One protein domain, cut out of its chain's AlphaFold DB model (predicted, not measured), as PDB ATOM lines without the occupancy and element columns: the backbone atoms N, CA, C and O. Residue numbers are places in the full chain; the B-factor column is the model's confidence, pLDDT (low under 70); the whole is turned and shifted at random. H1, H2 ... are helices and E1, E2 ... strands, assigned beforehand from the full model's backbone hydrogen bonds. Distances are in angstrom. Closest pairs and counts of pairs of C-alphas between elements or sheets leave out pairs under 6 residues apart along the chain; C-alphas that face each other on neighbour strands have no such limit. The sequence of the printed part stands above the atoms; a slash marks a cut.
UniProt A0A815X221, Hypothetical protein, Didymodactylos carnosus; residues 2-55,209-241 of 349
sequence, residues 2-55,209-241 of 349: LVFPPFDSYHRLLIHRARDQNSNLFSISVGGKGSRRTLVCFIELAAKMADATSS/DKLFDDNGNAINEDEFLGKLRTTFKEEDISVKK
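This is residues 2 to 55 and 209 to 241 of the 349 residues of the protein "Hypothetical protein" of Didymodactylos carnosus (UniProt A0A815X221). A small three-stranded sheet has helix H1 laid lengthwise over one face, while residues 48 to 55, of which 48 to 54 belong to H2, stick out as an arm and H3 stands beyond H1, crosswise to it. The 87 printed residues hold three named helices and three named strands, in the order E1 H1 E2 E3 H2 H3, class mixed. The sheet, order E1 E3 E2, is antiparallel. The whole is only just loose, close to compact, with a radius of gyration of the C-alphas of 14.7 A and spans of 46 by 32 by 28 A.

Inner strand E3, residues 37 to 42, is antiparallel to edge strands E1, residues 2 to 6, at 167 degrees (N 2 to O 40, 2.8 A), and E2, residues 25 to 30, at 156 degrees (N 28 to O 39, 2.9 A). E2 and E3 form a hairpin. H1, residues 9 to 20, is on the sheet in two layers, a helix on one face of a sheet, at a height of 9.0 A over E3 and E2, along the strands; its closest C-alphas to E2 are those of His 16 and Ser 27, 6.1 A. E1, H1 and E2 make a split strand-helix-strand unit, two strands running the same way with a helix between them in the chain and E3 between them in the sheet, its crossover right-handed. H2, residues 43 to 54, only grazes the sheet with residues 43 to 47; its closest C-alphas to E2 are those of Ile 43 and Phe 26, 5.0 A. H3, residues 221 to 231, is not on the sheet; H1, with residues 11 to 14 alone, only just touches it with 3 pairs of C-alphas within 8 A, closest Leu 14 and Glu 221, 6.3 A, about perpendicular at 88 degrees. O i to N i+4 pairs are all within hydrogen-bond range in H2 and H3, and 7 of 8 in H1.

E1 begins at C-alpha 2 (161.502, 81.491, 168.230). E3 spans 17.0 A, H1 17.2 A, H2 16.2 A, E2 16.1 A, H3 15.3 A and E1 12.9 A. H3 ends at C-alpha 231 (150.471, 91.489, 172.910).

The C-alphas farthest apart, Ser 55 and Asp 214, are 45.8 A apart. Residues 56 to 208 are not printed, with 43.8 A between C-alphas 55 and 209. Of the links printed whole, none is long. Mean pLDDT of the printed part is 76.3; residues 51 to 55 and 231 to 238 are among those under 70.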
ATOM      1  N   LEU A   2     162.036  80.374 167.456       85.44
ATOM      2  CA  LEU A   2     161.502  81.491 168.230       85.44
ATOM      3  C   LEU A   2     162.439  81.756 169.412       85.44
ATOM      4  O   LEU A   2     162.926  80.809 170.033       85.44
ATOM      5  N   VAL A   3     162.692  83.030 169.709       86.12
ATOM      6  CA  VAL A   3     163.572  83.473 170.798       86.12
ATOM      7  C   VAL A   3     162.768  84.401 171.699       86.12
ATOM      8  O   VAL A   3     162.473  85.530 171.318       86.12
ATOM      9  N   PHE A   4     162.400  83.922 172.883       85.31
ATOM     10  CA  PHE A   4     161.688  84.722 173.877       85.31
ATOM     11  C   PHE A   4     162.653  85.678 174.612       85.31
ATOM     12  O   PHE A   4     163.861  85.418 174.652       85.31
ATOM     13  N   PRO A   5     162.167  86.787 175.198       81.44
ATOM     14  CA  PRO A   5     162.978  87.660 176.053       81.44
ATOM     15  C   PRO A   5     163.433  86.953 177.349       81.44
ATOM     16  O   PRO A   5     163.044  85.807 177.608       81.44
ATOM     17  N   PRO A   6     164.277  87.597 178.181       84.75
ATOM     18  CA  PRO A   6     164.661  87.058 179.477       84.75
ATOM     19  C   PRO A   6     163.454  87.100 180.418       84.75
ATOM     20  O   PRO A   6     163.044  88.161 180.881       84.75
ATOM     21  N   PHE A   7     162.880  85.933 180.685       82.75
ATOM     22  CA  PHE A   7     161.756  85.764 181.602       82.75
ATOM     23  C   PHE A   7     162.220  85.134 182.930       82.75
ATOM     24  O   PHE A   7     163.275  84.485 183.016       82.75
ATOM     25  N   ASP A   8     161.427  85.293 183.989       82.31
ATOM     26  CA  ASP A   8     161.638  84.591 185.260       82.31
ATOM     27  C   ASP A   8     161.410  83.066 185.138       82.31
ATOM     28  O   ASP A   8     161.208  82.508 184.058       82.31
ATOM     29  N   SER A   9     161.545  82.342 186.249       82.56
ATOM     30  CA  SER A   9     161.360  80.888 186.287       82.56
ATOM     31  C   SER A   9     159.932  80.428 185.998       82.56
ATOM     32  O   SER A   9     159.778  79.341 185.446       82.56
ATOM     33  N   TYR A  10     158.922  81.221 186.351       83.31
ATOM     34  CA  TYR A  10     157.515  80.859 186.217       83.31
ATOM     35  C   TYR A  10     157.045  81.019 184.770       83.31
ATOM     36  O   TYR A  10     156.630  80.050 184.138       83.31
ATOM     37  N   HIS A  11     157.249  82.194 184.175       83.56
ATOM     38  CA  HIS A  11     156.883  82.442 182.780       83.56
ATOM     39  C   HIS A  11     157.659  81.545 181.797       83.56
ATOM     40  O   HIS A  11     157.109  81.108 180.785       83.56
ATOM     41  N   ARG A  12     158.913  81.174 182.110       87.56
ATOM     42  CA  ARG A  12     159.634  80.151 181.327       87.56
ATOM     43  C   ARG A  12     159.035  78.753 181.475       87.56
ATOM     44  O   ARG A  12     159.020  78.027 180.486       87.56
ATOM     45  N   LEU A  13     158.537  78.378 182.657       85.62
ATOM     46  CA  LEU A  13     157.833  77.107 182.854       85.62
ATOM     47  C   LEU A  13     156.531  77.060 182.042       85.62
ATOM     48  O   LEU A  13     156.293  76.056 181.379       85.62
ATOM     49  N   LEU A  14     155.752  78.147 182.007       86.25
ATOM     50  CA  LEU A  14     154.541  78.231 181.177       86.25
ATOM     51  C   LEU A  14     154.844  78.042 179.681       86.25
ATOM     52  O   LEU A  14     154.140  77.306 179.001       86.25
ATOM     53  N   ILE A  15     155.937  78.618 179.163       87.12
ATOM     54  CA  ILE A  15     156.361  78.401 177.762       87.12
ATOM     55  C   ILE A  15     156.776  76.936 177.517       87.12
ATOM     56  O   ILE A  15     156.512  76.393 176.444       87.12
ATOM     57  N   HIS A  16     157.405  76.280 178.499       86.25
ATOM     58  CA  HIS A  16     157.733  74.853 178.416       86.25
ATOM     59  C   HIS A  16     156.477  73.956 178.479       86.25
ATOM     60  O   HIS A  16     156.407  72.990 177.727       86.25
ATOM     61  N   ARG A  17     155.468  74.299 179.291       83.75
ATOM     62  CA  ARG A  17     154.198  73.556 179.432       83.75
ATOM     63  C   ARG A  17     153.270  73.752 178.221       83.75
ATOM     64  O   ARG A  17     152.723  72.785 177.697       83.75
ATOM     65  N   ALA A  18     153.219  74.958 177.650       81.31
ATOM     66  CA  ALA A  18     152.531  75.242 176.384       81.31
ATOM     67  C   ALA A  18     153.094  74.444 175.188       81.31
ATOM     68  O   ALA A  18     152.373  74.139 174.233       81.31
ATOM     69  N   ARG A  19     154.379  74.059 175.236       78.50
ATOM     70  CA  ARG A  19     154.983  73.146 174.255       78.50
ATOM     71  C   ARG A  19     154.404  71.730 174.348       78.50
ATOM     72  O   ARG A  19     154.359  71.057 173.326       78.50
ATOM     73  N   ASP A  20     153.936  71.271 175.506       76.81
ATOM     74  CA  ASP A  20     153.405  69.906 175.653       76.81
ATOM     75  C   ASP A  20     152.048  69.729 174.946       76.81
ATOM     76  O   ASP A  20     151.701  68.623 174.539       76.81
ATOM     77  N   GLN A  21     151.346  70.834 174.664       77.62
ATOM     78  CA  GLN A  21     150.191  70.874 173.755       77.62
ATOM     79  C   GLN A  21     150.577  70.652 172.272       77.62
ATOM     80  O   GLN A  21     149.709  70.448 171.428       77.62
ATOM     81  N   ASN A  22     151.871  70.719 171.929       80.25
ATOM     82  CA  ASN A  22     152.396  70.739 170.563       80.25
ATOM     83  C   ASN A  22     153.613  69.806 170.421       80.25
ATOM     84  O   ASN A  22     154.764  70.250 170.382       80.25
ATOM     85  N   SER A  23     153.358  68.501 170.284       80.56
ATOM     86  CA  SER A  23     154.381  67.438 170.246       80.56
ATOM     87  C   SER A  23     155.539  67.668 169.262       80.56
ATOM     88  O   SER A  23     156.656  67.252 169.551       80.56
ATOM     89  N   ASN A  24     155.310  68.369 168.147       87.06
ATOM     90  CA  ASN A  24     156.325  68.688 167.133       87.06
ATOM     91  C   ASN A  24     157.357  69.749 167.571       87.06
ATOM     92  O   ASN A  24     158.334  69.987 166.851       87.06
ATOM     93  N   LEU A  25     157.157  70.413 168.717       88.12
ATOM     94  CA  LEU A  25     158.033  71.469 169.220       88.12
ATOM     95  C   LEU A  25     159.017  70.963 170.285       88.12
ATOM     96  O   LEU A  25     158.683  70.190 171.182       88.12
ATOM     97  N   PHE A  26     160.244  71.469 170.207       87.38
ATOM     98  CA  PHE A  26     161.276  71.418 171.234       87.38
ATOM     99  C   PHE A  26     161.376  72.785 171.919       87.38
ATOM    100  O   PHE A  26     161.204  73.823 171.273       87.38
ATOM    101  N   SER A  27     161.684  72.799 173.216       90.81
ATOM    102  CA  SER A  27     161.871  74.030 173.986       90.81
ATOM    103  C   SER A  27     163.071  73.912 174.928       90.81
ATOM    104  O   SER A  27     163.236  72.904 175.609       90.81
ATOM    105  N   ILE A  28     163.918  74.945 174.987       89.62
ATOM    106  CA  ILE A  28     165.122  74.963 175.835       89.62
ATOM    107  C   ILE A  28     165.383  76.360 176.413       89.62
ATOM    108  O   ILE A  28     165.352  77.361 175.704       89.62
ATOM    109  N   SER A  29     165.664  76.430 177.715       89.19
ATOM    110  CA  SER A  29     166.065  77.665 178.399       89.19
ATOM    111  C   SER A  29     167.591  77.833 178.371       89.19
ATOM    112  O   SER A  29     168.301  77.087 179.046       89.19
ATOM    113  N   VAL A  30     168.106  78.831 177.648       85.19
ATOM    114  CA  VAL A  30     169.549  79.068 177.441       85.19
ATOM    115  C   VAL A  30     169.998  80.359 178.136       85.19
ATOM    116  O   VAL A  30     169.298  81.368 178.101       85.19
ATOM    117  N   GLY A  31     171.175  80.337 178.771       81.44
ATOM    118  CA  GLY A  31     171.796  81.506 179.414       81.44
ATOM    119  C   GLY A  31     171.853  81.461 180.948       81.44
ATOM    120  O   GLY A  31     171.365  80.524 181.595       81.44
ATOM    121  N   GLY A  32     172.494  82.481 181.525       74.06
ATOM    122  CA  GLY A  32     172.744  82.627 182.965       74.06
ATOM    123  C   GLY A  32     171.569  83.216 183.757       74.06
ATOM    124  O   GLY A  32     170.555  83.630 183.198       74.06
ATOM    125  N   LYS A  33     171.693  83.258 185.091       69.88
ATOM    126  CA  LYS A  33     170.668  83.842 185.974       69.88
ATOM    127  C   LYS A  33     170.483  85.332 185.637       69.88
ATOM    128  O   LYS A  33     171.456  86.073 185.616       69.88
ATOM    129  N   GLY A  34     169.246  85.749 185.359       67.44
ATOM    130  CA  GLY A  34     168.890  87.117 184.946       67.44
ATOM    131  C   GLY A  34     168.800  87.332 183.429       67.44
ATOM    132  O   GLY A  34     167.913  88.045 182.984       67.44
ATOM    133  N   SER A  35     169.638  86.667 182.623       79.44
ATOM    134  CA  SER A  35     169.662  86.815 181.152       79.44
ATOM    135  C   SER A  35     169.127  85.603 180.375       79.44
ATOM    136  O   SER A  35     169.133  85.602 179.143       79.44
ATOM    137  N   ARG A  36     168.662  84.561 181.076       84.69
ATOM    138  CA  ARG A  36     168.165  83.300 180.503       84.69
ATOM    139  C   ARG A  36     166.908  83.499 179.646       84.69
ATOM    140  O   ARG A  36     165.838  83.796 180.174       84.69
ATOM    141  N   ARG A  37     167.042  83.253 178.341       88.06
ATOM    142  CA  ARG A  37     165.973  83.303 177.328       88.06
ATOM    143  C   ARG A  37     165.472  81.890 177.013       88.06
ATOM    144  O   ARG A  37     166.253  80.937 177.061       88.06
ATOM    145  N   THR A  38     164.194  81.739 176.669       89.12
ATOM    146  CA  THR A  38     163.663  80.462 176.155       89.12
ATOM    147  C   THR A  38     163.725  80.445 174.632       89.12
ATOM    148  O   THR A  38     163.335  81.405 173.972       89.12
ATOM    149  N   LEU A  39     164.207  79.340 174.069       90.38
ATOM    150  CA  LEU A  39     164.172  79.036 172.644       90.38
ATOM    151  C   LEU A  39     163.081  77.999 172.383       90.38
ATOM    152  O   LEU A  39     162.966  77.036 173.144       90.38
ATOM    153  N   VAL A  40     162.326  78.159 171.295       89.12
ATOM    154  CA  VAL A  40     161.367  77.152 170.808       89.12
ATOM    155  C   VAL A  40     161.595  76.893 169.318       89.12
ATOM    156  O   VAL A  40     161.781  77.818 168.522       89.12
ATOM    157  N   CYS A  41     161.627  75.629 168.911       88.62
ATOM    158  CA  CYS A  41     161.857  75.211 167.527       88.62
ATOM    159  C   CYS A  41     161.171  73.872 167.229       88.62
ATOM    160  O   CYS A  41     160.623  73.249 168.127       88.62
ATOM    161  N   PHE A  42     161.190  73.417 165.976       88.56
ATOM    162  CA  PHE A  42     160.744  72.062 165.639       88.56
ATOM    163  C   PHE A  42     161.757  71.016 166.121       88.56
ATOM    164  O   PHE A  42     162.965  71.247 166.021       88.56
ATOM    165  N   ILE A  43     161.280  69.855 166.587       84.81
ATOM    166  CA  ILE A  43     162.143  68.765 167.087       84.81
ATOM    167  C   ILE A  43     163.171  68.326 166.035       84.81
ATOM    168  O   ILE A  43     164.337  68.148 166.376       84.81
ATOM    169  N   GLU A  44     162.800  68.249 164.753       84.12
ATOM    170  CA  GLU A  44     163.741  67.916 163.669       84.12
ATOM    171  C   GLU A  44     164.955  68.854 163.594       84.12
ATOM    172  O   GLU A  44     166.050  68.434 163.221       84.12
ATOM    173  N   LEU A  45     164.765  70.138 163.910       81.94
ATOM    174  CA  LEU A  45     165.842  71.124 163.900       81.94
ATOM    175  C   LEU A  45     166.729  70.972 165.141       81.94
ATOM    176  O   LEU A  45     167.942  71.122 165.035       81.94
ATOM    177  N   ALA A  46     166.141  70.624 166.291       82.56
ATOM    178  CA  ALA A  46     166.887  70.305 167.506       82.56
ATOM    179  C   ALA A  46     167.719  69.016 167.352       82.56
ATOM    180  O   ALA A  46     168.874  68.995 167.765       82.56
ATOM    181  N   ALA A  47     167.182  67.984 166.692       80.81
ATOM    182  CA  ALA A  47     167.912  66.752 166.376       80.81
ATOM    183  C   ALA A  47     169.147  67.035 165.501       80.81
ATOM    184  O   ALA A  47     170.262  66.696 165.881       80.81
ATOM    185  N   LYS A  48     168.978  67.791 164.405       77.56
ATOM    186  CA  LYS A  48     170.089  68.204 163.523       77.56
ATOM    187  C   LYS A  48     171.166  69.025 164.252       77.56
ATOM    188  O   LYS A  48     172.338  68.946 163.897       77.56
ATOM    189  N   MET A  49     170.793  69.794 165.282       71.56
ATOM    190  CA  MET A  49     171.746  70.496 166.157       71.56
ATOM    191  C   MET A  49     172.469  69.541 167.125       71.56
ATOM    192  O   MET A  49     173.659  69.724 167.386       71.56
ATOM    193  N   ALA A  50     171.784  68.514 167.636       70.12
ATOM    194  CA  ALA A  50     172.376  67.503 168.509       70.12
ATOM    195  C   ALA A  50     173.381  66.611 167.758       70.12
ATOM    196  O   ALA A  50     174.473  66.368 168.272       70.12
ATOM    197  N   ASP A  51     173.071  66.200 166.526       63.47
ATOM    198  CA  ASP A  51     173.962  65.383 165.690       63.47
ATOM    199  C   ASP A  51     175.271  66.127 165.368       63.47
ATOM    200  O   ASP A  51     176.356  65.595 165.596       63.47
ATOM    201  N   ALA A  52     175.180  67.399 164.956       58.56
ATOM    202  CA  ALA A  52     176.335  68.272 164.703       58.56
ATOM    203  C   ALA A  52     177.165  68.607 165.965       58.56
ATOM    204  O   ALA A  52     178.301  69.077 165.875       58.56
ATOM    205  N   THR A  53     176.614  68.363 167.158       52.53
ATOM    206  CA  THR A  53     177.362  68.440 168.423       52.53
ATOM    207  C   THR A  53     178.005  67.087 168.758       52.53
ATOM    208  O   THR A  53     179.155  67.029 169.194       52.53
ATOM    209  N   SER A  54     177.295  65.987 168.492       47.91
ATOM    210  CA  SER A  54     177.722  64.608 168.772       47.91
ATOM    211  C   SER A  54     178.862  64.132 167.867       47.91
ATOM    212  O   SER A  54     179.687  63.333 168.299       47.91
ATOM    213  N   SER A  55     178.976  64.673 166.647       40.91
ATOM    214  CA  SER A  55     180.155  64.506 165.780       40.91
ATOM    215  C   SER A  55     181.445  65.092 166.365       40.91
ATOM    216  O   SER A  55     182.529  64.806 165.863       40.91
ATOM    217  N   ASP A 209     153.222  78.440 196.279       64.12
ATOM    218  CA  ASP A 209     151.868  77.873 196.471       64.12
ATOM    219  C   ASP A 209     150.741  78.734 195.867       64.12
ATOM    220  O   ASP A 209     149.620  78.270 195.718       64.12
ATOM    221  N   LYS A 210     151.009  79.999 195.516       71.50
ATOM    222  CA  LYS A 210     150.028  80.901 194.876       71.50
ATOM    223  C   LYS A 210     150.056  80.839 193.346       71.50
ATOM    224  O   LYS A 210     149.222  81.465 192.700       71.50
ATOM    225  N   LEU A 211     151.033  80.132 192.776       71.38
ATOM    226  CA  LEU A 211     151.217  79.967 191.333       71.38
ATOM    227  C   LEU A 211     150.688  78.618 190.830       71.38
ATOM    228  O   LEU A 211     150.688  78.382 189.623       71.38
ATOM    229  N   PHE A 212     150.229  77.745 191.731       74.88
ATOM    230  CA  PHE A 212     149.641  76.449 191.407       74.88
ATOM    231  C   PHE A 212     148.362  76.210 192.213       74.88
ATOM    232  O   PHE A 212     148.256  76.677 193.343       74.88
ATOM    233  N   ASP A 213     147.392  75.503 191.634       75.88
ATOM    234  CA  ASP A 213     146.194  75.057 192.352       75.88
ATOM    235  C   ASP A 213     146.477  73.802 193.209       75.88
ATOM    236  O   ASP A 213     147.512  73.144 193.064       75.88
ATOM    237  N   ASP A 214     145.522  73.418 194.067       75.56
ATOM    238  CA  ASP A 214     145.576  72.177 194.868       75.56
ATOM    239  C   ASP A 214     145.658  70.889 194.007       75.56
ATOM    240  O   ASP A 214     145.825  69.784 194.529       75.56
ATOM    241  N   ASN A 215     145.534  71.006 192.679       73.00
ATOM    242  CA  ASN A 215     145.651  69.922 191.707       73.00
ATOM    243  C   ASN A 215     146.998  69.921 190.946       73.00
ATOM    244  O   ASN A 215     147.251  68.988 190.182       73.00
ATOM    245  N   GLY A 216     147.884  70.899 191.176       66.44
ATOM    246  CA  GLY A 216     149.197  71.021 190.533       66.44
ATOM    247  C   GLY A 216     149.198  71.689 189.149       66.44
ATOM    248  O   GLY A 216     150.190  71.596 188.416       66.44
ATOM    249  N   ASN A 217     148.116  72.362 188.756       70.75
ATOM    250  CA  ASN A 217     148.060  73.175 187.539       70.75
ATOM    251  C   ASN A 217     148.549  74.590 187.804       70.75
ATOM    252  O   ASN A 217     148.331  75.123 188.885       70.75
ATOM    253  N   ALA A 218     149.189  75.208 186.814       74.12
ATOM    254  CA  ALA A 218     149.688  76.566 186.951       74.12
ATOM    255  C   ALA A 218     148.529  77.579 186.869       74.12
ATOM    256  O   ALA A 218     147.827  77.663 185.858       74.12
ATOM    257  N   ILE A 219     148.331  78.350 187.939       66.06
ATOM    258  CA  ILE A 219     147.289  79.378 188.017       66.06
ATOM    259  C   ILE A 219     147.631  80.481 187.006       66.06
ATOM    260  O   ILE A 219     148.728  81.035 187.024       66.06
ATOM    261  N   ASN A 220     146.682  80.807 186.128       67.94
ATOM    262  CA  ASN A 220     146.812  81.806 185.058       67.94
ATOM    263  C   ASN A 220     147.695  81.387 183.854       67.94
ATOM    264  O   ASN A 220     148.155  82.250 183.106       67.94
ATOM    265  N   GLU A 221     147.879  80.081 183.596       71.06
ATOM    266  CA  GLU A 221     148.518  79.577 182.360       71.06
ATOM    267  C   GLU A 221     147.859  80.154 181.088       71.06
ATOM    268  O   GLU A 221     148.532  80.791 180.272       71.06
ATOM    269  N   ASP A 222     146.533  80.030 180.962       71.62
ATOM    270  CA  ASP A 222     145.772  80.564 179.823       71.62
ATOM    271  C   ASP A 222     145.738  82.102 179.779       71.62
ATOM    272  O   ASP A 222     145.701  82.685 178.695       71.62
ATOM    273  N   GLU A 223     145.789  82.784 180.929       75.12
ATOM    274  CA  GLU A 223     145.844  84.253 180.977       75.12
ATOM    275  C   GLU A 223     147.187  84.757 180.441       75.12
ATOM    276  O   GLU A 223     147.218  85.663 179.609       75.12
ATOM    277  N   PHE A 224     148.306  84.150 180.855       74.56
ATOM    278  CA  PHE A 224     149.627  84.523 180.358       74.56
ATOM    279  C   PHE A 224     149.770  84.224 178.863       74.56
ATOM    280  O   PHE A 224     150.215  85.089 178.108       74.56
ATOM    281  N   LEU A 225     149.358  83.034 178.412       74.81
ATOM    282  CA  LEU A 225     149.412  82.661 176.994       74.81
ATOM    283  C   LEU A 225     148.450  83.515 176.149       74.81
ATOM    284  O   LEU A 225     148.806  83.933 175.045       74.81
ATOM    285  N   GLY A 226     147.275  83.857 176.684       74.38
ATOM    286  CA  GLY A 226     146.320  84.791 176.087       74.38
ATOM    287  C   GLY A 226     146.863  86.219 175.999       74.38
ATOM    288  O   GLY A 226     146.797  86.835 174.932       74.38
ATOM    289  N   LYS A 227     147.485  86.734 177.069       72.62
ATOM    290  CA  LYS A 227     148.177  88.034 177.091       72.62
ATOM    291  C   LYS A 227     149.313  88.052 176.073       72.62
ATOM    292  O   LYS A 227     149.420  89.012 175.316       72.62
ATOM    293  N   LEU A 228     150.110  86.987 175.992       75.00
ATOM    294  CA  LEU A 228     151.196  86.833 175.022       75.00
ATOM    295  C   LEU A 228     150.649  86.861 173.584       75.00
ATOM    296  O   LEU A 228     151.089  87.686 172.789       75.00
ATOM    297  N   ARG A 229     149.614  86.070 173.276       72.81
ATOM    298  CA  ARG A 229     148.929  86.054 171.967       72.81
ATOM    299  C   ARG A 229     148.227  87.374 171.603       72.81
ATOM    300  O   ARG A 229     148.018  87.644 170.428       72.81
ATOM    301  N   THR A 230     147.844  88.178 172.595       73.88
ATOM    302  CA  THR A 230     147.206  89.495 172.395       73.88
ATOM    303  C   THR A 230     148.235  90.620 172.243       73.88
ATOM    304  O   THR A 230     147.988  91.589 171.527       73.88
ATOM    305  N   THR A 231     149.386  90.492 172.912       65.81
ATOM    306  CA  THR A 231     150.471  91.489 172.910       65.81
ATOM    307  C   THR A 231     151.363  91.355 171.681       65.81
ATOM    308  O   THR A 231     151.761  92.371 171.129       65.81
ATOM    309  N   PHE A 232     151.658  90.126 171.241       65.06
ATOM    310  CA  PHE A 232     152.424  89.858 170.025       65.06
ATOM    311  C   PHE A 232     151.483  89.588 168.847       65.06
ATOM    312  O   PHE A 232     150.869  88.523 168.762       65.06
ATOM    313  N   LYS A 233     151.404  90.536 167.916       67.88
ATOM    314  CA  LYS A 233     150.799  90.340 166.593       67.88
ATOM    315  C   LYS A 233     151.852  89.791 165.629       67.88
ATOM    316  O   LYS A 233     153.043  89.797 165.928       67.88
ATOM    317  N   GLU A 234     151.438  89.348 164.441       59.81
ATOM    318  CA  GLU A 234     152.388  88.888 163.410       59.81
ATOM    319  C   GLU A 234     153.395  89.985 163.007       59.81
ATOM    320  O   GLU A 234     154.539  89.683 162.677       59.81
ATOM    321  N   GLU A 235     152.997  91.255 163.125       57.78
ATOM    322  CA  GLU A 235     153.823  92.445 162.873       57.78
ATOM    323  C   GLU A 235     155.014  92.580 163.848       57.78
ATOM    324  O   GLU A 235     156.061  93.105 163.466       57.78
ATOM    325  N   ASP A 236     154.905  92.050 165.073       58.81
ATOM    326  CA  ASP A 236     155.980  92.064 166.079       58.81
ATOM    327  C   ASP A 236     157.024  90.948 165.851       58.81
ATOM    328  O   ASP A 236     158.105  90.944 166.454       58.81
ATOM    329  N   ILE A 237     156.728  89.976 164.977       65.00
ATOM    330  CA  ILE A 237     157.571  88.798 164.734       65.00
ATOM    331  C   ILE A 237     158.713  89.162 163.775       65.00
ATOM    332  O   ILE A 237     158.710  88.850 162.585       65.00
ATOM    333  N   SER A 238     159.747  89.813 164.313       65.06
ATOM    334  CA  SER A 238     160.955  90.177 163.562       65.06
ATOM    335  C   SER A 238     161.737  88.934 163.099       65.06
ATOM    336  O   SER A 238     162.590  88.403 163.817       65.06
ATOM    337  N   VAL A 239     161.474  88.470 161.870       70.81
ATOM    338  CA  VAL A 239     162.184  87.347 161.225       70.81
ATOM    339  C   VAL A 239     163.603  87.770 160.824       70.81
ATOM    340  O   VAL A 239     163.919  88.015 159.658       70.81
ATOM    341  N   LYS A 240     164.497  87.853 161.812       70.94
ATOM    342  CA  LYS A 240     165.927  88.100 161.595       70.94
ATOM    343  C   LYS A 240     166.563  86.890 160.901       70.94
ATOM    344  O   LYS A 240     166.859  85.880 161.540       70.94
ATOM    345  N   LYS A 241     166.802  86.997 159.588       68.00
ATOM    346  CA  LYS A 241     167.658  86.051 158.853       68.00
ATOM    347  C   LYS A 241     169.042  86.038 159.508       68.00
ATOM    348  O   LYS A 241     169.628  87.096 159.726       68.00
TER     349      LYS A 241